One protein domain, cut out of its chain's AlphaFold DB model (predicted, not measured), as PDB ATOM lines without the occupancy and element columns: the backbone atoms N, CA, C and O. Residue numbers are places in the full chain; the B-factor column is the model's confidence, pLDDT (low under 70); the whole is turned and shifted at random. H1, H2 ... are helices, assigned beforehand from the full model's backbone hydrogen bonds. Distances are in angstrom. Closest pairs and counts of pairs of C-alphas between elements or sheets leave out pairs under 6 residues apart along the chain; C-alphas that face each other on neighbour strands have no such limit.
ATOM      1  N   GLU A   4     -23.051  -8.920   3.689       87.31
ATOM      2  CA  GLU A   4     -22.924  -9.585   4.988       87.31
ATOM      3  C   GLU A   4     -23.395  -8.693   6.143       87.31
ATOM      4  O   GLU A   4     -24.168  -9.140   6.980       87.31
ATOM      5  N   THR A   5     -23.025  -7.404   6.159       89.62
ATOM      6  CA  THR A   5     -23.506  -6.472   7.194       89.62
ATOM      7  C   THR A   5     -25.024  -6.291   7.140       89.62
ATOM      8  O   THR A   5     -25.669  -6.257   8.184       89.62
ATOM      9  N   LEU A   6     -25.609  -6.183   5.941       90.50
ATOM     10  CA  LEU A   6     -27.066  -6.086   5.780       90.50
ATOM     11  C   LEU A   6     -27.775  -7.369   6.224       90.50
ATOM     12  O   LEU A   6     -28.818  -7.306   6.868       90.50
ATOM     13  N   TRP A   7     -27.196  -8.522   5.896       90.75
ATOM     14  CA  TRP A   7     -27.703  -9.826   6.299       90.75
ATOM     15  C   TRP A   7     -27.676  -9.986   7.827       90.75
ATOM     16  O   TRP A   7     -28.699 -10.317   8.422       90.75
ATOM     17  N   GLN A   8     -26.555  -9.647   8.475       91.12
ATOM     18  CA  GLN A   8     -26.415  -9.687   9.936       91.12
ATOM     19  C   GLN A   8     -27.424  -8.756  10.610       91.12
ATOM     20  O   GLN A   8     -28.077  -9.147  11.572       91.12
ATOM     21  N   GLN A   9     -27.594  -7.542  10.076       91.88
ATOM     22  CA  GLN A   9     -28.583  -6.595  10.582       91.88
ATOM     23  C   GLN A   9     -30.013  -7.142  10.455       91.88
ATOM     24  O   GLN A   9     -30.784  -7.049  11.405       91.88
ATOM     25  N   SER A  10     -30.366  -7.739   9.314       91.94
ATOM     26  CA  SER A  10     -31.702  -8.302   9.092       91.94
ATOM     27  C   SER A  10     -32.015  -9.435  10.073       91.94
ATOM     28  O   SER A  10     -33.084  -9.449  10.688       91.94
ATOM     29  N   TRP A  11     -31.066 -10.350  10.287       91.94
ATOM     30  CA  TRP A  11     -31.215 -11.387  11.304       91.94
ATOM     31  C   TRP A  11     -31.267 -10.788  12.710       91.94
ATOM     32  O   TRP A  11     -32.149 -11.144  13.484       91.94
ATOM     33  N   GLN A  12     -30.422  -9.813  13.045       93.69
ATOM     34  CA  GLN A  12     -30.479  -9.137  14.343       93.69
ATOM     35  C   GLN A  12     -31.870  -8.536  14.613       93.69
ATOM     36  O   GLN A  12     -32.440  -8.758  15.682       93.69
ATOM     37  N   GLU A  13     -32.459  -7.850  13.631       93.75
ATOM     38  CA  GLU A  13     -33.812  -7.288  13.721       93.75
ATOM     39  C   GLU A  13     -34.877  -8.375  13.934       93.75
ATOM     40  O   GLU A  13     -35.766  -8.211  14.776       93.75
ATOM     41  N   PHE A  14     -34.765  -9.512  13.235       93.25
ATOM     42  CA  PHE A  14     -35.637 -10.674  13.428       93.25
ATOM     43  C   PHE A  14     -35.563 -11.208  14.868       93.25
ATOM     44  O   PHE A  14     -36.593 -11.398  15.525       93.25
ATOM     45  N   TYR A  15     -34.352 -11.426  15.390       92.31
ATOM     46  CA  TYR A  15     -34.160 -11.944  16.746       92.31
ATOM     47  C   TYR A  15     -34.652 -10.944  17.797       92.31
ATOM     48  O   TYR A  15     -35.324 -11.336  18.749       92.31
ATOM     49  N   GLU A  16     -34.391  -9.650  17.619       94.12
ATOM     50  CA  GLU A  16     -34.902  -8.609  18.512       94.12
ATOM     51  C   GLU A  16     -36.430  -8.527  18.505       94.12
ATOM     52  O   GLU A  16     -37.039  -8.342  19.563       94.12
ATOM     53  N   ALA A  17     -37.068  -8.688  17.343       94.50
ATOM     54  CA  ALA A  17     -38.520  -8.771  17.249       94.50
ATOM     55  C   ALA A  17     -39.062  -9.981  18.024       94.50
ATOM     56  O   ALA A  17     -40.057  -9.848  18.736       94.50
ATOM     57  N   ALA A  18     -38.383 -11.130  17.962       93.81
ATOM     58  CA  ALA A  18     -38.785 -12.321  18.709       93.81
ATOM     59  C   ALA A  18     -38.627 -12.114  20.219       93.81
ATOM     60  O   ALA A  18     -39.521 -12.443  20.992       93.81
ATOM     61  N   LEU A  19     -37.528 -11.498  20.659       94.69
ATOM     62  CA  LEU A  19     -37.325 -11.196  22.076       94.69
ATOM     63  C   LEU A  19     -38.358 -10.196  22.621       94.69
ATOM     64  O   LEU A  19     -38.724 -10.297  23.789       94.69
ATOM     65  N   LYS A  20     -38.874  -9.276  21.795       96.00
ATOM     66  CA  LYS A  20     -39.945  -8.335  22.182       96.00
ATOM     67  C   LYS A  20     -41.299  -9.009  22.441       96.00
ATOM     68  O   LYS A  20     -42.113  -8.430  23.156       96.00
ATOM     69  N   GLU A  21     -41.537 -10.210  21.912       95.00
ATOM     70  CA  GLU A  21     -42.737 -11.004  22.233       95.00
ATOM     71  C   GLU A  21     -42.683 -11.596  23.650       95.00
ATOM     72  O   GLU A  21     -43.707 -11.990  24.212       95.00
ATOM     73  N   LEU A  22     -41.487 -11.696  24.236       97.12
ATOM     74  CA  LEU A  22     -41.276 -12.377  25.505       97.12
ATOM     75  C   LEU A  22     -41.450 -11.422  26.693       97.12
ATOM     76  O   LEU A  22     -40.873 -10.333  26.717       97.12
ATOM     77  N   PRO A  23     -42.160 -11.843  27.754       96.75
ATOM     78  CA  PRO A  23     -42.174 -11.107  29.011       96.75
ATOM     79  C   PRO A  23     -40.771 -10.980  29.620       96.75
ATOM     80  O   PRO A  23     -39.957 -11.901  29.544       96.75
ATOM     81  N   GLY A  24     -40.503  -9.872  30.319       96.38
ATOM     82  CA  GLY A  24     -39.170  -9.580  30.868       96.38
ATOM     83  C   GLY A  24     -38.596 -10.671  31.783       96.38
ATOM     84  O   GLY A  24     -37.399 -10.941  31.741       96.38
ATOM     85  N   PHE A  25     -39.439 -11.367  32.554       95.81
ATOM     86  CA  PHE A  25     -38.984 -12.471  33.410       95.81
ATOM     87  C   PHE A  25     -38.519 -13.699  32.604       95.81
ATOM     88  O   PHE A  25     -37.646 -14.439  33.054       95.81
ATOM     89  N   VAL A  26     -39.084 -13.918  31.412       97.06
ATOM     90  CA  VAL A  26     -38.674 -14.993  30.498       97.06
ATOM     91  C   VAL A  26     -37.301 -14.666  29.921       97.06
ATOM     92  O   VAL A  26     -36.409 -15.511  29.942       97.06
ATOM     93  N   LEU A  27     -37.096 -13.413  29.499       96.31
ATOM     94  CA  LEU A  27     -35.791 -12.924  29.044       96.31
ATOM     95  C   LEU A  27     -34.720 -13.075  30.128       96.31
ATOM     96  O   LEU A  27     -33.638 -13.589  29.855       96.31
ATOM     97  N   GLN A  28     -35.041 -12.707  31.371       94.94
ATOM     98  CA  GLN A  28     -34.124 -12.860  32.498       94.94
ATOM     99  C   GLN A  28     -33.705 -14.323  32.703       94.94
ATOM    100  O   GLN A  28     -32.539 -14.587  32.983       94.94
ATOM    101  N   ARG A  29     -34.620 -15.286  32.536       94.38
ATOM    102  CA  ARG A  29     -34.284 -16.718  32.625       94.38
ATOM    103  C   ARG A  29     -33.365 -17.173  31.501       94.38
ATOM    104  O   ARG A  29     -32.407 -17.883  31.766       94.38
ATOM    105  N   LEU A  30     -33.624 -16.740  30.269       93.19
ATOM    106  CA  LEU A  30     -32.771 -17.069  29.120       93.19
ATOM    107  C   LEU A  30     -31.348 -16.515  29.274       93.19
ATOM    108  O   LEU A  30     -30.396 -17.154  28.841       93.19
ATOM    109  N   GLN A  31     -31.202 -15.351  29.911       92.88
ATOM    110  CA  GLN A  31     -29.905 -14.732  30.211       92.88
ATOM    111  C   GLN A  31     -29.169 -15.387  31.386       92.88
ATOM    112  O   GLN A  31     -27.971 -15.178  31.545       92.88
ATOM    113  N   ASN A  32     -29.873 -16.163  32.214       90.62
ATOM    114  CA  ASN A  32     -29.321 -16.843  33.380       90.62
ATOM    115  C   ASN A  32     -29.639 -18.346  33.297       90.62
ATOM    116  O   ASN A  32     -30.421 -18.848  34.114       90.62
ATOM    117  N   PRO A  33     -29.095 -19.059  32.290       87.69
ATOM    118  CA  PRO A  33     -29.345 -20.483  32.138       87.69
ATOM    119  C   PRO A  33     -28.829 -21.260  33.361       87.69
ATOM    120  O   PRO A  33     -27.813 -20.876  33.952       87.69
ATOM    121  N   PRO A  34     -29.501 -22.354  33.755       86.19
ATOM    122  CA  PRO A  34     -28.981 -23.243  34.783       86.19
ATOM    123  C   PRO A  34     -27.644 -23.838  34.326       86.19
ATOM    124  O   PRO A  34     -27.454 -24.132  33.146       86.19
ATOM    125  N   THR A  35     -26.718 -24.034  35.264       84.75
ATOM    126  CA  THR A  35     -25.462 -24.733  34.980       84.75
ATOM    127  C   THR A  35     -25.756 -26.182  34.612       84.75
ATOM    128  O   THR A  35     -26.437 -26.876  35.367       84.75
ATOM    129  N   VAL A  36     -25.202 -26.644  33.494       78.81
ATOM    130  CA  VAL A  36     -25.318 -28.033  33.042       78.81
ATOM    131  C   VAL A  36     -23.923 -28.627  32.911       78.81
ATOM    132  O   VAL A  36     -23.041 -28.012  32.314       78.81
ATOM    133  N   GLY A  37     -23.701 -29.765  33.570       76.12
ATOM    134  CA  GLY A  37     -22.394 -30.423  33.632       76.12
ATOM    135  C   GLY A  37     -22.090 -31.292  32.412       76.12
ATOM    136  O   GLY A  37     -20.926 -31.433  32.049       76.12
ATOM    137  N   ASP A  38     -23.133 -31.821  31.772       88.06
ATOM    138  CA  ASP A  38     -23.072 -32.684  30.595       88.06
ATOM    139  C   ASP A  38     -24.128 -32.228  29.575       88.06
ATOM    140  O   ASP A  38     -25.268 -31.921  29.934       88.06
ATOM    141  N   HIS A  39     -23.728 -32.114  28.307       83.25
ATOM    142  CA  HIS A  39     -24.596 -31.619  27.240       83.25
ATOM    143  C   HIS A  39     -25.653 -32.644  26.812       83.25
ATOM    144  O   HIS A  39     -26.803 -32.274  26.579       83.25
ATOM    145  N   ASP A  40     -25.288 -33.922  26.726       83.69
ATOM    146  CA  ASP A  40     -26.197 -34.977  26.287       83.69
ATOM    147  C   ASP A  40     -27.253 -35.248  27.367       83.69
ATOM    148  O   ASP A  40     -28.438 -35.403  27.059       83.69
ATOM    149  N   GLU A  41     -26.843 -35.206  28.639       85.25
ATOM    150  CA  GLU A  41     -27.755 -35.265  29.786       85.25
ATOM    151  C   GLU A  41     -28.735 -34.082  29.772       85.25
ATOM    152  O   GLU A  41     -29.943 -34.279  29.893       85.25
ATOM    153  N   ALA A  42     -28.253 -32.865  29.488       85.94
ATOM    154  CA  ALA A  42     -29.105 -31.682  29.358       85.94
ATOM    155  C   ALA A  42     -30.181 -31.844  28.274       85.94
ATOM    156  O   ALA A  42     -31.344 -31.482  28.472       85.94
ATOM    157  N   MET A  43     -29.795 -32.378  27.112       86.12
ATOM    158  CA  MET A  43     -30.706 -32.592  25.989       86.12
ATOM    159  C   MET A  43     -31.747 -33.671  26.299       86.12
ATOM    160  O   MET A  43     -32.916 -33.527  25.920       86.12
ATOM    161  N   PHE A  44     -31.351 -34.729  27.008       86.94
ATOM    162  CA  PHE A  44     -32.278 -35.735  27.514       86.94
ATOM    163  C   PHE A  44     -33.262 -35.128  28.525       86.94
ATOM    164  O   PHE A  44     -34.474 -35.294  28.371       86.94
ATOM    165  N   ASP A  45     -32.769 -34.348  29.487       89.25
ATOM    166  CA  ASP A  45     -33.581 -33.702  30.520       89.25
ATOM    167  C   ASP A  45     -34.584 -32.700  29.940       89.25
ATOM    168  O   ASP A  45     -35.730 -32.634  30.398       89.25
ATOM    169  N   ILE A  46     -34.202 -31.944  28.901       90.38
ATOM    170  CA  ILE A  46     -35.125 -31.072  28.157       90.38
ATOM    171  C   ILE A  46     -36.281 -31.903  27.590       90.38
ATOM    172  O   ILE A  46     -37.447 -31.571  27.814       90.38
ATOM    173  N   ARG A  47     -35.974 -33.002  26.886       88.00
ATOM    174  CA  ARG A  47     -36.991 -33.866  26.266       88.00
ATOM    175  C   ARG A  47     -37.904 -34.498  27.312       88.00
ATOM    176  O   ARG A  47     -39.121 -34.468  27.148       88.00
ATOM    177  N   VAL A  48     -37.345 -35.025  28.402       91.00
ATOM    178  CA  VAL A  48     -38.131 -35.592  29.507       91.00
ATOM    179  C   VAL A  48     -39.035 -34.531  30.130       91.00
ATOM    180  O   VAL A  48     -40.217 -34.787  30.339       91.00
ATOM    181  N   THR A  49     -38.519 -33.323  30.370       92.81
ATOM    182  CA  THR A  49     -39.302 -32.215  30.933       92.81
ATOM    183  C   THR A  49     -40.513 -31.879  30.062       92.81
ATOM    184  O   THR A  49     -41.620 -31.760  30.587       92.81
ATOM    185  N   LEU A  50     -40.329 -31.776  28.741       90.75
ATOM    186  CA  LEU A  50     -41.419 -31.509  27.795       90.75
ATOM    187  C   LEU A  50     -42.476 -32.621  27.812       90.75
ATOM    188  O   LEU A  50     -43.667 -32.338  27.926       90.75
ATOM    189  N   LEU A  51     -42.039 -33.884  27.786       90.06
ATOM    190  CA  LEU A  51     -42.931 -35.047  27.796       90.06
ATOM    191  C   LEU A  51     -43.782 -35.146  29.070       90.06
ATOM    192  O   LEU A  51     -44.879 -35.703  29.030       90.06
ATOM    193  N   LEU A  52     -43.298 -34.612  30.194       92.25
ATOM    194  CA  LEU A  52     -44.009 -34.620  31.473       92.25
ATOM    195  C   LEU A  52     -45.074 -33.522  31.590       92.25
ATOM    196  O   LEU A  52     -45.865 -33.545  32.537       92.25
ATOM    197  N   TRP A  53     -45.123 -32.554  30.674       94.31
ATOM    198  CA  TRP A  53     -46.120 -31.492  30.735       94.31
ATOM    199  C   TRP A  53     -47.462 -31.949  30.144       94.31
ATOM    200  O   TRP A  53     -47.543 -32.245  28.954       94.31
ATOM    201  N   PRO A  54     -48.561 -31.933  30.925       91.81
ATOM    202  CA  PRO A  54     -49.904 -32.218  30.428       91.81
ATOM    203  C   PRO A  54     -50.474 -31.005  29.672       91.81
ATOM    204  O   PRO A  54     -51.464 -30.408  30.093       91.81
ATOM    205  N   ILE A  55     -49.803 -30.586  28.598       94.50
ATOM    206  CA  ILE A  55     -50.245 -29.507  27.711       94.50
ATOM    207  C   ILE A  55     -50.640 -30.152  26.387       94.50
ATOM    208  O   ILE A  55     -49.800 -30.687  25.663       94.50
ATOM    209  N   GLU A  56     -51.936 -30.138  26.096       94.19
ATOM    210  CA  GLU A  56     -52.479 -30.713  24.870       94.19
ATOM    211  C   GLU A  56     -51.856 -30.049  23.634       94.19
ATOM    212  O   GLU A  56     -51.659 -28.837  23.592       94.19
ATOM    213  N   GLY A  57     -51.479 -30.862  22.644       92.88
ATOM    214  CA  GLY A  57     -50.867 -30.390  21.400       92.88
ATOM    215  C   GLY A  57     -49.404 -29.941  21.502       92.88
ATOM    216  O   GLY A  57     -48.752 -29.848  20.464       92.88
ATOM    217  N   LEU A  58     -48.846 -29.730  22.703       94.75
ATOM    218  CA  LEU A  58     -47.499 -29.169  22.847       94.75
ATOM    219  C   LEU A  58     -46.408 -30.058  22.247       94.75
ATOM    220  O   LEU A  58     -45.603 -29.558  21.474       94.75
ATOM    221  N   ASN A  59     -46.371 -31.352  22.580       91.56
ATOM    222  CA  ASN A  59     -45.289 -32.233  22.113       91.56
ATOM    223  C   ASN A  59     -45.243 -32.305  20.580       91.56
ATOM    224  O   ASN A  59     -44.197 -32.077  19.985       91.56
ATOM    225  N   GLY A  60     -46.398 -32.515  19.939       93.12
ATOM    226  CA  GLY A  60     -46.476 -32.536  18.476       93.12
ATOM    227  C   GLY A  60     -46.126 -31.188  17.841       93.12
ATOM    228  O   GLY A  60     -45.506 -31.150  16.781       93.12
ATOM    229  N   TYR A  61     -46.482 -30.081  18.496       95.12
ATOM    230  CA  TYR A  61     -46.114 -28.749  18.033       95.12
ATOM    231  C   TYR A  61     -44.610 -28.474  18.167       95.12
ATOM    232  O   TYR A  61     -44.014 -27.967  17.223       95.12
ATOM    233  N   VAL A  62     -43.980 -28.845  19.288       92.62
ATOM    234  CA  VAL A  62     -42.531 -28.690  19.489       92.62
ATOM    235  C   VAL A  62     -41.749 -29.553  18.502       92.62
ATOM    236  O   VAL A  62     -40.805 -29.047  17.910       92.62
ATOM    237  N   ASP A  63     -42.167 -30.795  18.251       91.62
ATOM    238  CA  ASP A  63     -41.531 -31.658  17.246       91.62
ATOM    239  C   ASP A  63     -41.641 -31.060  15.831       91.62
ATOM    240  O   ASP A  63     -40.674 -31.046  15.064       91.62
ATOM    241  N   ALA A  64     -42.814 -30.524  15.472       94.12
ATOM    242  CA  ALA A  64     -43.007 -29.849  14.190       94.12
ATOM    243  C   ALA A  64     -42.160 -28.570  14.081       94.12
ATOM    244  O   ALA A  64     -41.606 -28.280  13.018       94.12
ATOM    245  N   LEU A  65     -42.061 -27.813  15.177       93.00
ATOM    246  CA  LEU A  65     -41.271 -26.594  15.261       93.00
ATOM    247  C   LEU A  65     -39.775 -26.900  15.146       93.00
ATOM    248  O   LEU A  65     -39.101 -26.252  14.355       93.00
ATOM    249  N   ASP A  66     -39.274 -27.917  15.848       88.81
ATOM    250  CA  ASP A  66     -37.885 -28.385  15.759       88.81
ATOM    251  C   ASP A  66     -37.529 -28.783  14.319       88.81
ATOM    252  O   ASP A  66     -36.543 -28.308  13.757       88.81
ATOM    253  N   GLY A  67     -38.401 -29.549  13.653       89.88
ATOM    254  CA  GLY A  67     -38.223 -29.906  12.245       89.88
ATOM    255  C   GLY A  67     -38.209 -28.702  11.293       89.88
ATOM    256  O   GLY A  67     -37.463 -28.700  10.309       89.88
ATOM    257  N   TRP A  68     -39.008 -27.667  11.568       91.50
ATOM    258  CA  TRP A  68     -39.001 -26.419  10.797       91.50
ATOM    259  C   TRP A  68     -37.723 -25.605  11.043       91.50
ATOM    260  O   TRP A  68     -37.087 -25.183  10.077       91.50
ATOM    261  N   ILE A  69     -37.295 -25.460  12.302       86.50
ATOM    262  CA  ILE A  69     -36.054 -24.767  12.685       86.50
ATOM    263  C   ILE A  69     -34.844 -25.441  12.038       86.50
ATOM    264  O   ILE A  69     -34.029 -24.764  11.413       86.50
ATOM    265  N   ALA A  70     -34.746 -26.768  12.144       84.75
ATOM    266  CA  ALA A  70     -33.645 -27.540  11.578       84.75
ATOM    267  C   ALA A  70     -33.587 -27.429  10.048       84.75
ATOM    268  O   ALA A  70     -32.505 -27.373   9.469       84.75
ATOM    269  N   ARG A  71     -34.746 -27.371   9.377       85.31
ATOM    270  CA  ARG A  71     -34.819 -27.240   7.916       85.31
ATOM    271  C   ARG A  71     -34.361 -25.872   7.420       85.31
ATOM    272  O   ARG A  71     -33.699 -25.810   6.390       85.31
ATOM    273  N   TRP A  72     -34.757 -24.804   8.106       82.44
ATOM    274  CA  TRP A  72     -34.471 -23.434   7.671       82.44
ATOM    275  C   TRP A  72     -33.209 -22.850   8.286       82.44
ATOM    276  O   TRP A  72     -32.811 -21.758   7.898       82.44
ATOM    277  N   ASN A  73     -32.574 -23.604   9.189       74.94
ATOM    278  CA  ASN A  73     -31.307 -23.277   9.820       74.94
ATOM    279  C   ASN A  73     -31.291 -21.816  10.280       74.94
ATOM    280  O   ASN A  73     -30.550 -21.005   9.729       74.94
ATOM    281  N   LEU A  74     -32.187 -21.479  11.218       80.31
ATOM    282  CA  LEU A  74     -32.309 -20.118  11.752       80.31
ATOM    283  C   LEU A  74     -30.921 -19.591  12.116       80.31
ATOM    284  O   LEU A  74     -30.229 -20.166  12.957       80.31
ATOM    285  N   GLN A  75     -30.509 -18.542  11.414       80.69
ATOM    286  CA  GLN A  75     -29.111 -18.151  11.351       80.69
ATOM    287  C   GLN A  75     -28.742 -17.305  12.558       80.69
ATOM    288  O   GLN A  75     -29.446 -16.356  12.895       80.69
ATOM    289  N   ASP A  76     -27.606 -17.605  13.184       79.31
ATOM    290  CA  ASP A  76     -27.085 -16.746  14.240       79.31
ATOM    291  C   ASP A  76     -26.651 -15.396  13.630       79.31
ATOM    292  O   ASP A  76     -25.784 -15.384  12.749       79.31
ATOM    293  N   PRO A  77     -27.201 -14.255  14.094       79.69
ATOM    294  CA  PRO A  77     -26.828 -12.932  13.589       79.69
ATOM    295  C   PRO A  77     -25.346 -12.592  13.815       79.69
ATOM    296  O   PRO A  77     -24.831 -11.659  13.205       79.69
ATOM    297  N   THR A  78     -24.650 -13.340  14.675       81.62
ATOM    298  CA  THR A  78     -23.221 -13.177  14.965       81.62
ATOM    299  C   THR A  78     -22.319 -14.165  14.217       81.62
ATOM    300  O   THR A  78     -21.095 -14.104  14.366       81.62
ATOM    301  N   SER A  79     -22.888 -15.056  13.395       75.50
ATOM    302  CA  SER A  79     -22.115 -16.035  12.626       75.50
ATOM    303  C   SER A  79     -21.222 -15.351  11.585       75.50
ATOM    304  O   SER A  79     -21.688 -14.544  10.780       75.50
ATOM    305  N   GLN A  80     -19.934 -15.709  11.582       69.81
ATOM    306  CA  GLN A  80     -18.965 -15.284  10.559       69.81
ATOM    307  C   GLN A  80     -18.985 -16.191   9.317       69.81
ATOM    308  O   GLN A  80     -18.420 -15.840   8.287       69.81
ATOM    309  N   GLU A  81     -19.643 -17.350   9.400       72.50
ATOM    310  CA  GLU A  81     -19.814 -18.311   8.299       72.50
ATOM    311  C   GLU A  81     -21.263 -18.281   7.789       72.50
ATOM    312  O   GLU A  81     -21.900 -19.306   7.553       72.50
ATOM    313  N   ALA A  82     -21.810 -17.072   7.689       68.12
ATOM    314  CA  ALA A  82     -23.196 -16.815   7.334       68.12
ATOM    315  C   ALA A  82     -23.543 -17.280   5.911       68.12
ATOM    316  O   ALA A  82     -22.925 -16.848   4.932       68.12
ATOM    317  N   ASP A  83     -24.607 -18.075   5.772       80.19
ATOM    318  CA  ASP A  83     -25.206 -18.352   4.467       80.19
ATOM    319  C   ASP A  83     -26.097 -17.175   4.036       80.19
ATOM    320  O   ASP A  83     -27.293 -17.104   4.330       80.19
ATOM    321  N   THR A  84     -25.495 -16.229   3.309       85.12
ATOM    322  CA  THR A  84     -26.184 -15.026   2.799       85.12
ATOM    323  C   THR A  84     -27.256 -15.297   1.732       85.12
ATOM    324  O   THR A  84     -27.890 -14.350   1.255       85.12
ATOM    325  N   SER A  85     -27.489 -16.561   1.356       84.75
ATOM    326  CA  SER A  85     -28.600 -16.944   0.480       84.75
ATOM    327  C   SER A  85     -29.945 -17.050   1.207       84.75
ATOM    328  O   SER A  85     -30.981 -17.026   0.546       84.75
ATOM    329  N   VAL A  86     -29.946 -17.111   2.545       85.94
ATOM    330  CA  VAL A  86     -31.161 -17.231   3.363       85.94
ATOM    331  C   VAL A  86     -31.390 -15.957   4.167       85.94
ATOM    332  O   VAL A  86     -30.580 -15.598   5.027       85.94
ATOM    333  N   TRP A  87     -32.521 -15.296   3.924       88.75
ATOM    334  CA  TRP A  87     -32.942 -14.106   4.660       88.75
ATOM    335  C   TRP A  87     -34.163 -14.395   5.536       88.75
ATOM    336  O   TRP A  87     -34.970 -15.258   5.186       88.75
ATOM    337  N   PRO A  88     -34.364 -13.652   6.640       88.69
ATOM    338  CA  PRO A  88     -35.522 -13.837   7.508       88.69
ATOM    339  C   PRO A  88     -36.872 -13.779   6.783       88.69
ATOM    340  O   PRO A  88     -37.772 -14.550   7.109       88.69
ATOM    341  N   GLN A  89     -37.016 -12.896   5.786       86.94
ATOM    342  CA  GLN A  89     -38.262 -12.775   5.023       86.94
ATOM    343  C   GLN A  89     -38.549 -13.961   4.089       86.94
ATOM    344  O   GLN A  89     -39.692 -14.141   3.679       86.94
ATOM    345  N   ASP A  90     -37.532 -14.760   3.759       87.81
ATOM    346  CA  ASP A  90     -37.660 -15.905   2.851       87.81
ATOM    347  C   ASP A  90     -38.040 -17.193   3.599       87.81
ATOM    348  O   ASP A  90     -38.326 -18.222   2.983       87.81
ATOM    349  N   ILE A  91     -38.055 -17.151   4.936       86.25
ATOM    350  CA  ILE A  91     -38.448 -18.288   5.763       86.25
ATOM    351  C   ILE A  91     -39.953 -18.530   5.566       86.25
ATOM    352  O   ILE A  91     -40.760 -17.621   5.779       86.25
ATOM    353  N   PRO A  92     -40.381 -19.749   5.195       86.75
ATOM    354  CA  PRO A  92     -41.795 -20.031   5.011       86.75
ATOM    355  C   PRO A  92     -42.545 -20.026   6.345       86.75
ATOM    356  O   PRO A  92     -41.929 -20.131   7.413       86.75
ATOM    357  N   PRO A  93     -43.889 -20.010   6.293       88.88
ATOM    358  CA  PRO A  93     -44.703 -20.046   7.493       88.88
ATOM    359  C   PRO A  93     -44.321 -21.228   8.401       88.88
ATOM    360  O   PRO A  93     -44.133 -22.348   7.904       88.88
ATOM    361  N   PRO A  94     -44.193 -21.003   9.719       92.69
ATOM    362  CA  PRO A  94     -43.983 -22.075  10.681       92.69
ATOM    363  C   PRO A  94     -45.250 -22.934  10.833       92.69
ATOM    364  O   PRO A  94     -46.330 -22.555  10.367       92.69
ATOM    365  N   PRO A  95     -45.151 -24.086  11.520       93.38
ATOM    366  CA  PRO A  95     -46.325 -24.832  11.961       93.38
ATOM    367  C   PRO A  95     -47.299 -23.934  12.747       93.38
ATOM    368  O   PRO A  95     -46.848 -23.072  13.506       93.38
ATOM    369  N   PRO A  96     -48.623 -24.120  12.597       93.06
ATOM    370  CA  PRO A  96     -49.599 -23.338  13.344       93.06
ATOM    371  C   PRO A  96     -49.501 -23.639  14.842       93.06
ATOM    372  O   PRO A  96     -49.449 -24.799  15.252       93.06
ATOM    373  N   GLU A  97     -49.496 -22.582  15.652       94.94
ATOM    374  CA  GLU A  97     -49.523 -22.694  17.109       94.94
ATOM    375  C   GLU A  97     -50.896 -23.217  17.570       94.94
ATOM    376  O   GLU A  97     -51.912 -22.634  17.183       94.94
ATOM    377  N   PRO A  98     -50.967 -24.291  18.382       95.31
ATOM    378  CA  PRO A  98     -52.238 -24.751  18.926       95.31
ATOM    379  C   PRO A  98     -52.795 -23.779  19.977       95.31
ATOM    380  O   PRO A  98     -52.047 -23.193  20.765       95.31
ATOM    381  N   ASP A  99     -54.123 -23.658  20.022       94.56
ATOM    382  CA  ASP A  99     -54.821 -22.730  20.914       94.56
ATOM    383  C   ASP A  99     -54.432 -22.930  22.389       94.56
ATOM    384  O   ASP A  99     -54.476 -24.035  22.932       94.56
ATOM    385  N   GLY A 100     -54.069 -21.835  23.064       95.50
ATOM    386  CA  GLY A 100     -53.756 -21.824  24.496       95.50
ATOM    387  C   GLY A 100     -52.394 -22.416  24.884       95.50
ATOM    388  O   GLY A 100     -52.041 -22.386  26.068       95.50
ATOM    389  N   VAL A 101     -51.608 -22.935  23.928       96.75
ATOM    390  CA  VAL A 101     -50.273 -23.492  24.209       96.75
ATOM    391  C   VAL A 101     -49.330 -22.412  24.725       96.75
ATOM    392  O   VAL A 101     -48.616 -22.653  25.697       96.75
ATOM    393  N   TRP A 102     -49.356 -21.208  24.149       97.25
ATOM    394  CA  TRP A 102     -48.521 -20.102  24.617       97.25
ATOM    395  C   TRP A 102     -48.765 -19.775  26.088       97.25
ATOM    396  O   TRP A 102     -47.825 -19.741  26.879       97.25
ATOM    397  N   GLU A 103     -50.021 -19.592  26.487       97.81
ATOM    398  CA  GLU A 103     -50.386 -19.291  27.870       97.81
ATOM    399  C   GLU A 103     -50.019 -20.444  28.809       97.81
ATOM    400  O   GLU A 103     -49.587 -20.209  29.943       97.81
ATOM    401  N   ALA A 104     -50.169 -21.690  28.355       97.56
ATOM    402  CA  ALA A 104     -49.806 -22.868  29.129       97.56
ATOM    403  C   ALA A 104     -48.289 -22.950  29.370       97.56
ATOM    404  O   ALA A 104     -47.867 -23.130  30.516       97.56
ATOM    405  N   VAL A 105     -47.466 -22.756  28.334       97.56
ATOM    406  CA  VAL A 105     -45.999 -22.729  28.456       97.56
ATOM    407  C   VAL A 105     -45.547 -21.508  29.264       97.56
ATOM    408  O   VAL A 105     -44.664 -21.617  30.114       97.56
ATOM    409  N   LEU A 106     -46.204 -20.358  29.103       97.75
ATOM    410  CA  LEU A 106     -45.913 -19.160  29.889       97.75
ATOM    411  C   LEU A 106     -46.110 -19.386  31.392       97.75
ATOM    412  O   LEU A 106     -45.297 -18.926  32.194       97.75
ATOM    413  N   ARG A 107     -47.140 -20.142  31.793       97.06
ATOM    414  CA  ARG A 107     -47.317 -20.551  33.196       97.06
ATOM    415  C   ARG A 107     -46.184 -21.458  33.672       97.06
ATOM    416  O   ARG A 107     -45.725 -21.282  34.796       97.06
ATOM    417  N   ARG A 108     -45.691 -22.375  32.829       96.88
ATOM    418  CA  ARG A 108     -44.521 -23.220  33.149       96.88
ATOM    419  C   ARG A 108     -43.252 -22.399  33.338       96.88
ATOM    420  O   ARG A 108     -42.459 -22.707  34.217       96.88
ATOM    421  N   ALA A 109     -43.092 -21.296  32.610       96.50
ATOM    422  CA  ALA A 109     -41.954 -20.396  32.788       96.50
ATOM    423  C   ALA A 109     -41.927 -19.705  34.167       96.50
ATOM    424  O   ALA A 109     -40.904 -19.134  34.539       96.50
ATOM    425  N   LEU A 110     -43.006 -19.753  34.955       95.44
ATOM    426  CA  LEU A 110     -42.996 -19.291  36.347       95.44
ATOM    427  C   LEU A 110     -42.365 -20.314  37.299       95.44
ATOM    428  O   LEU A 110     -41.925 -19.932  38.384       95.44
ATOM    429  N   GLU A 111     -42.268 -21.585  36.904       94.06
ATOM    430  CA  GLU A 111     -41.688 -22.637  37.737       94.06
ATOM    431  C   GLU A 111     -40.205 -22.355  38.032       94.06
ATOM    432  O   GLU A 111     -39.474 -21.817  37.192       94.06
ATOM    433  N   PRO A 112     -39.719 -22.650  39.243       89.88
ATOM    434  CA  PRO A 112     -38.311 -22.471  39.566       89.88
ATOM    435  C   PRO A 112     -37.428 -23.496  38.831       89.88
ATOM    436  O   PRO A 112     -37.883 -24.556  38.409       89.88
ATOM    437  N   GLY A 113     -36.136 -23.188  38.722       89.56
ATOM    438  CA  GLY A 113     -35.128 -24.135  38.239       89.56
ATOM    439  C   GLY A 113     -35.251 -24.502  36.757       89.56
ATOM    440  O   GLY A 113     -35.659 -23.686  35.927       89.56
ATOM    441  N   PHE A 114     -34.851 -25.737  36.441       91.19
ATOM    442  CA  PHE A 114     -34.674 -26.226  35.073       91.19
ATOM    443  C   PHE A 114     -35.971 -26.221  34.257       91.19
ATOM    444  O   PHE A 114     -35.971 -25.732  33.133       91.19
ATOM    445  N   ALA A 115     -37.100 -26.646  34.832       92.94
ATOM    446  CA  ALA A 115     -38.383 -26.676  34.123       92.94
ATOM    447  C   ALA A 115     -38.813 -25.288  33.613       92.94
ATOM    448  O   ALA A 115     -39.198 -25.135  32.452       92.94
ATOM    449  N   GLY A 116     -38.665 -24.249  34.444       94.94
ATOM    450  CA  GLY A 116     -38.951 -22.879  34.023       94.94
ATOM    451  C   GLY A 116     -37.975 -22.346  32.970       94.94
ATOM    452  O   GLY A 116     -38.359 -21.512  32.151       94.94
ATOM    453  N   PHE A 117     -36.727 -22.829  32.957       94.75
ATOM    454  CA  PHE A 117     -35.769 -22.528  31.889       94.75
ATOM    455  C   PHE A 117     -36.147 -23.218  30.571       94.75
ATOM    456  O   PHE A 117     -36.167 -22.555  29.536       94.75
ATOM    457  N   VAL A 118     -36.540 -24.497  30.604       95.19
ATOM    458  CA  VAL A 118     -37.052 -25.216  29.423       95.19
ATOM    459  C   VAL A 118     -38.255 -24.478  28.837       95.19
ATOM    460  O   VAL A 118     -38.300 -24.229  27.635       95.19
ATOM    461  N   ALA A 119     -39.191 -24.037  29.681       96.94
ATOM    462  CA  ALA A 119     -40.359 -23.280  29.232       96.94
ATOM    463  C   ALA A 119     -39.974 -21.938  28.596       96.94
ATOM    464  O   ALA A 119     -40.528 -21.562  27.566       96.94
ATOM    465  N   ALA A 120     -38.988 -21.236  29.162       97.12
ATOM    466  CA  ALA A 120     -38.451 -20.019  28.562       97.12
ATOM    467  C   ALA A 120     -37.809 -20.283  27.186       97.12
ATOM    468  O   ALA A 120     -38.005 -19.497  26.259       97.12
ATOM    469  N   GLY A 121     -37.094 -21.404  27.041       94.75
ATOM    470  CA  GLY A 121     -36.541 -21.866  25.769       94.75
ATOM    471  C   GLY A 121     -37.627 -22.121  24.725       94.75
ATOM    472  O   GLY A 121     -37.559 -21.565  23.631       94.75
ATOM    473  N   VAL A 122     -38.675 -22.869  25.080       95.81
ATOM    474  CA  VAL A 122     -39.823 -23.117  24.191       95.81
ATOM    475  C   VAL A 122     -40.495 -21.806  23.780       95.81
ATOM    476  O   VAL A 122     -40.721 -21.595  22.592       95.81
ATOM    477  N   LEU A 123     -40.747 -20.884  24.717       97.50
ATOM    478  CA  LEU A 123     -41.340 -19.578  24.400       97.50
ATOM    479  C   LEU A 123     -40.486 -18.779  23.417       97.50
ATOM    480  O   LEU A 123     -41.039 -18.143  22.522       97.50
ATOM    481  N   LYS A 124     -39.152 -18.827  23.537       95.25
ATOM    482  CA  LYS A 124     -38.251 -18.192  22.565       95.25
ATOM    483  C   LYS A 124     -38.465 -18.766  21.164       95.25
ATOM    484  O   LYS A 124     -38.602 -17.992  20.220       95.25
ATOM    485  N   LEU A 125     -38.541 -20.089  21.028       93.44
ATOM    486  CA  LEU A 125     -38.790 -20.737  19.735       93.44
ATOM    487  C   LEU A 125     -40.166 -20.361  19.166       93.44
ATOM    488  O   LEU A 125     -40.282 -20.014  17.992       93.44
ATOM    489  N   MET A 126     -41.202 -20.353  20.010       95.56
ATOM    490  CA  MET A 126     -42.553 -19.932  19.627       95.56
ATOM    491  C   MET A 126     -42.595 -18.466  19.182       95.56
ATOM    492  O   MET A 126     -43.239 -18.136  18.190       95.56
ATOM    493  N   ALA A 127     -41.883 -17.578  19.875       95.12
ATOM    494  CA  ALA A 127     -41.783 -16.171  19.507       95.12
ATOM    495  C   ALA A 127     -41.106 -15.980  18.142       95.12
ATOM    496  O   ALA A 127     -41.578 -15.185  17.329       95.12
ATOM    497  N   MET A 128     -40.042 -16.740  17.860       92.62
ATOM    498  CA  MET A 128     -39.389 -16.738  16.546       92.62
ATOM    499  C   MET A 128     -40.353 -17.198  15.444       92.62
ATOM    500  O   MET A 128     -40.441 -16.543  14.408       92.62
ATOM    501  N   ALA A 129     -41.138 -18.253  15.685       93.00
ATOM    502  CA  ALA A 129     -42.190 -18.682  14.763       93.00
ATOM    503  C   ALA A 129     -43.235 -17.572  14.532       93.00
ATOM    504  O   ALA A 129     -43.505 -17.198  13.392       93.00
ATOM    505  N   ARG A 130     -43.767 -16.957  15.594       93.06
ATOM    506  CA  ARG A 130     -44.731 -15.844  15.483       93.06
ATOM    507  C   ARG A 130     -44.187 -14.660  14.678       93.06
ATOM    508  O   ARG A 130     -44.927 -14.032  13.922       93.06
ATOM    509  N   VAL A 131     -42.902 -14.336  14.828       92.19
ATOM    510  CA  VAL A 131     -42.222 -13.322  14.008       92.19
ATOM    511  C   VAL A 131     -42.120 -13.764  12.548       92.19
ATOM    512  O   VAL A 131     -42.511 -12.993  11.677       92.19
ATOM    513  N   ALA A 132     -41.686 -14.995  12.272       90.56
ATOM    514  CA  ALA A 132     -41.613 -15.534  10.911       90.56
ATOM    515  C   ALA A 132     -42.974 -15.487  10.185       90.56
ATOM    516  O   ALA A 132     -43.059 -15.060   9.033       90.56
ATOM    517  N   SER A 133     -44.073 -15.801  10.879       88.50
ATOM    518  CA  SER A 133     -45.435 -15.692  10.330       88.50
ATOM    519  C   SER A 133     -45.818 -14.270   9.892       88.50
ATOM    520  O   SER A 133     -46.652 -14.098   9.004       88.50
ATOM    521  N   ARG A 134     -45.223 -13.229  10.491       87.19
ATOM    522  CA  ARG A 134     -45.496 -11.828  10.125       87.19
ATOM    523  C   ARG A 134     -44.777 -11.380   8.856       87.19
ATOM    524  O   ARG A 134     -45.258 -10.447   8.220       87.19
ATOM    525  N   TYR A 135     -43.676 -12.028   8.478       77.19
ATOM    526  CA  TYR A 135     -42.998 -11.750   7.208       77.19
ATOM    527  C   TYR A 135     -43.744 -12.338   6.012       77.19
ATOM    528  O   TYR A 135     -43.763 -11.743   4.945       77.19
ATOM    529  N   THR A 136     -44.416 -13.470   6.210       63.50
ATOM    530  CA  THR A 136     -45.166 -14.176   5.158       63.50
ATOM    531  C   THR A 136     -46.596 -13.662   4.965       63.50
ATOM    532  O   THR A 136     -47.269 -14.062   4.019       63.50
ATOM    533  N   SER A 137     -47.062 -12.781   5.857       57.69
ATOM    534  CA  SER A 137     -48.394 -12.154   5.813       57.69
ATOM    535  C   SER A 137     -48.390 -10.737   5.208       57.69
ATOM    536  O   SER A 137     -49.440 -10.090   5.204       57.69
TER     537      SER A 137
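What this domain is: This is residues 4 to 137 of the 138 residues of an uncharacterized protein of Calidithermus roseus (UniProt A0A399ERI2). The longest helix, H6, runs through the middle of a helical body, with H1 and H2 crossing it on one side, H3 and H4 crossing it on the opposite side, and H5 folded back beside its first part as a helical hairpin. A long unnamed link, residues 73 to 100, loops from the end of H4 to the start of H5. The printed part has 134 residues with six named helices, H1 to H6 in that order, and no named strand; the class is all helix. The whole is compact, with a radius of gyration of the C-alphas of 15.1 A, and its rounded outline spans 40 by 34 by 27 A.

Where its parts are: Find C-alpha 4 at (-22.924, -9.585, 4.988); from there H1, residues 4 to 20, runs 24.2 A. Next comes H2, residues 24 to 31. H3, residues 39 to 51, runs 18.7 A, and H4, residues 58 to 72, begins with C-alpha 58 at (-47.499, -29.169, 22.847) and runs 20.8 A. After the long link look for H5, residues 101 to 108. H6, residues 113 to 135, runs 34.3 A and ends with C-alpha 135 at (-42.998, -11.750, 7.208).

How they stand to each other: Begin at the hub, H6, which touches the five other helices, in mostly crossed packing. Residues 14 to 19 of H1 touch its residues 124 to 131 at a steep tilt of 60 degrees, opposite ways; the closest C-alphas, of Ala 18 and Ala 127, are 4.9 A apart. H2 touches H6 about perpendicular, at 73 degrees, with the C-alphas of Val 26 and Ala 120 closest at 5.4 A. H3 touches it at 78 degrees, also about perpendicular, where the C-alphas of Ile 46 and Val 118 come closest at 6.3 A. H4 and H6 only just touch, with 3 pairs of C-alphas within 8 A; the closest, of Leu 65 and Leu 125, are 7.8 A apart. H5 and H6 form a helical hairpin at a shallow tilt of 26 degrees, opposite ways, with the C-alphas of Arg 108 and Gly 116 closest at 5.6 A. H1 and H4 are apart, as are H2 and H3. In H1 to H5 every O i to N i+4 pair is within hydrogen-bond range; in H6, 17 of 19 are.

The domain as a whole: The two C-alphas farthest apart, of Thr 5 and Pro 54, are 43.6 A apart. The printed part has no cut. The link from H4 to H5, with 28 residues, is long. The mean pLDDT of the printed part is 90.0; look for values under 70 at residues 80, 82 and 136 to 137 of this predicted model.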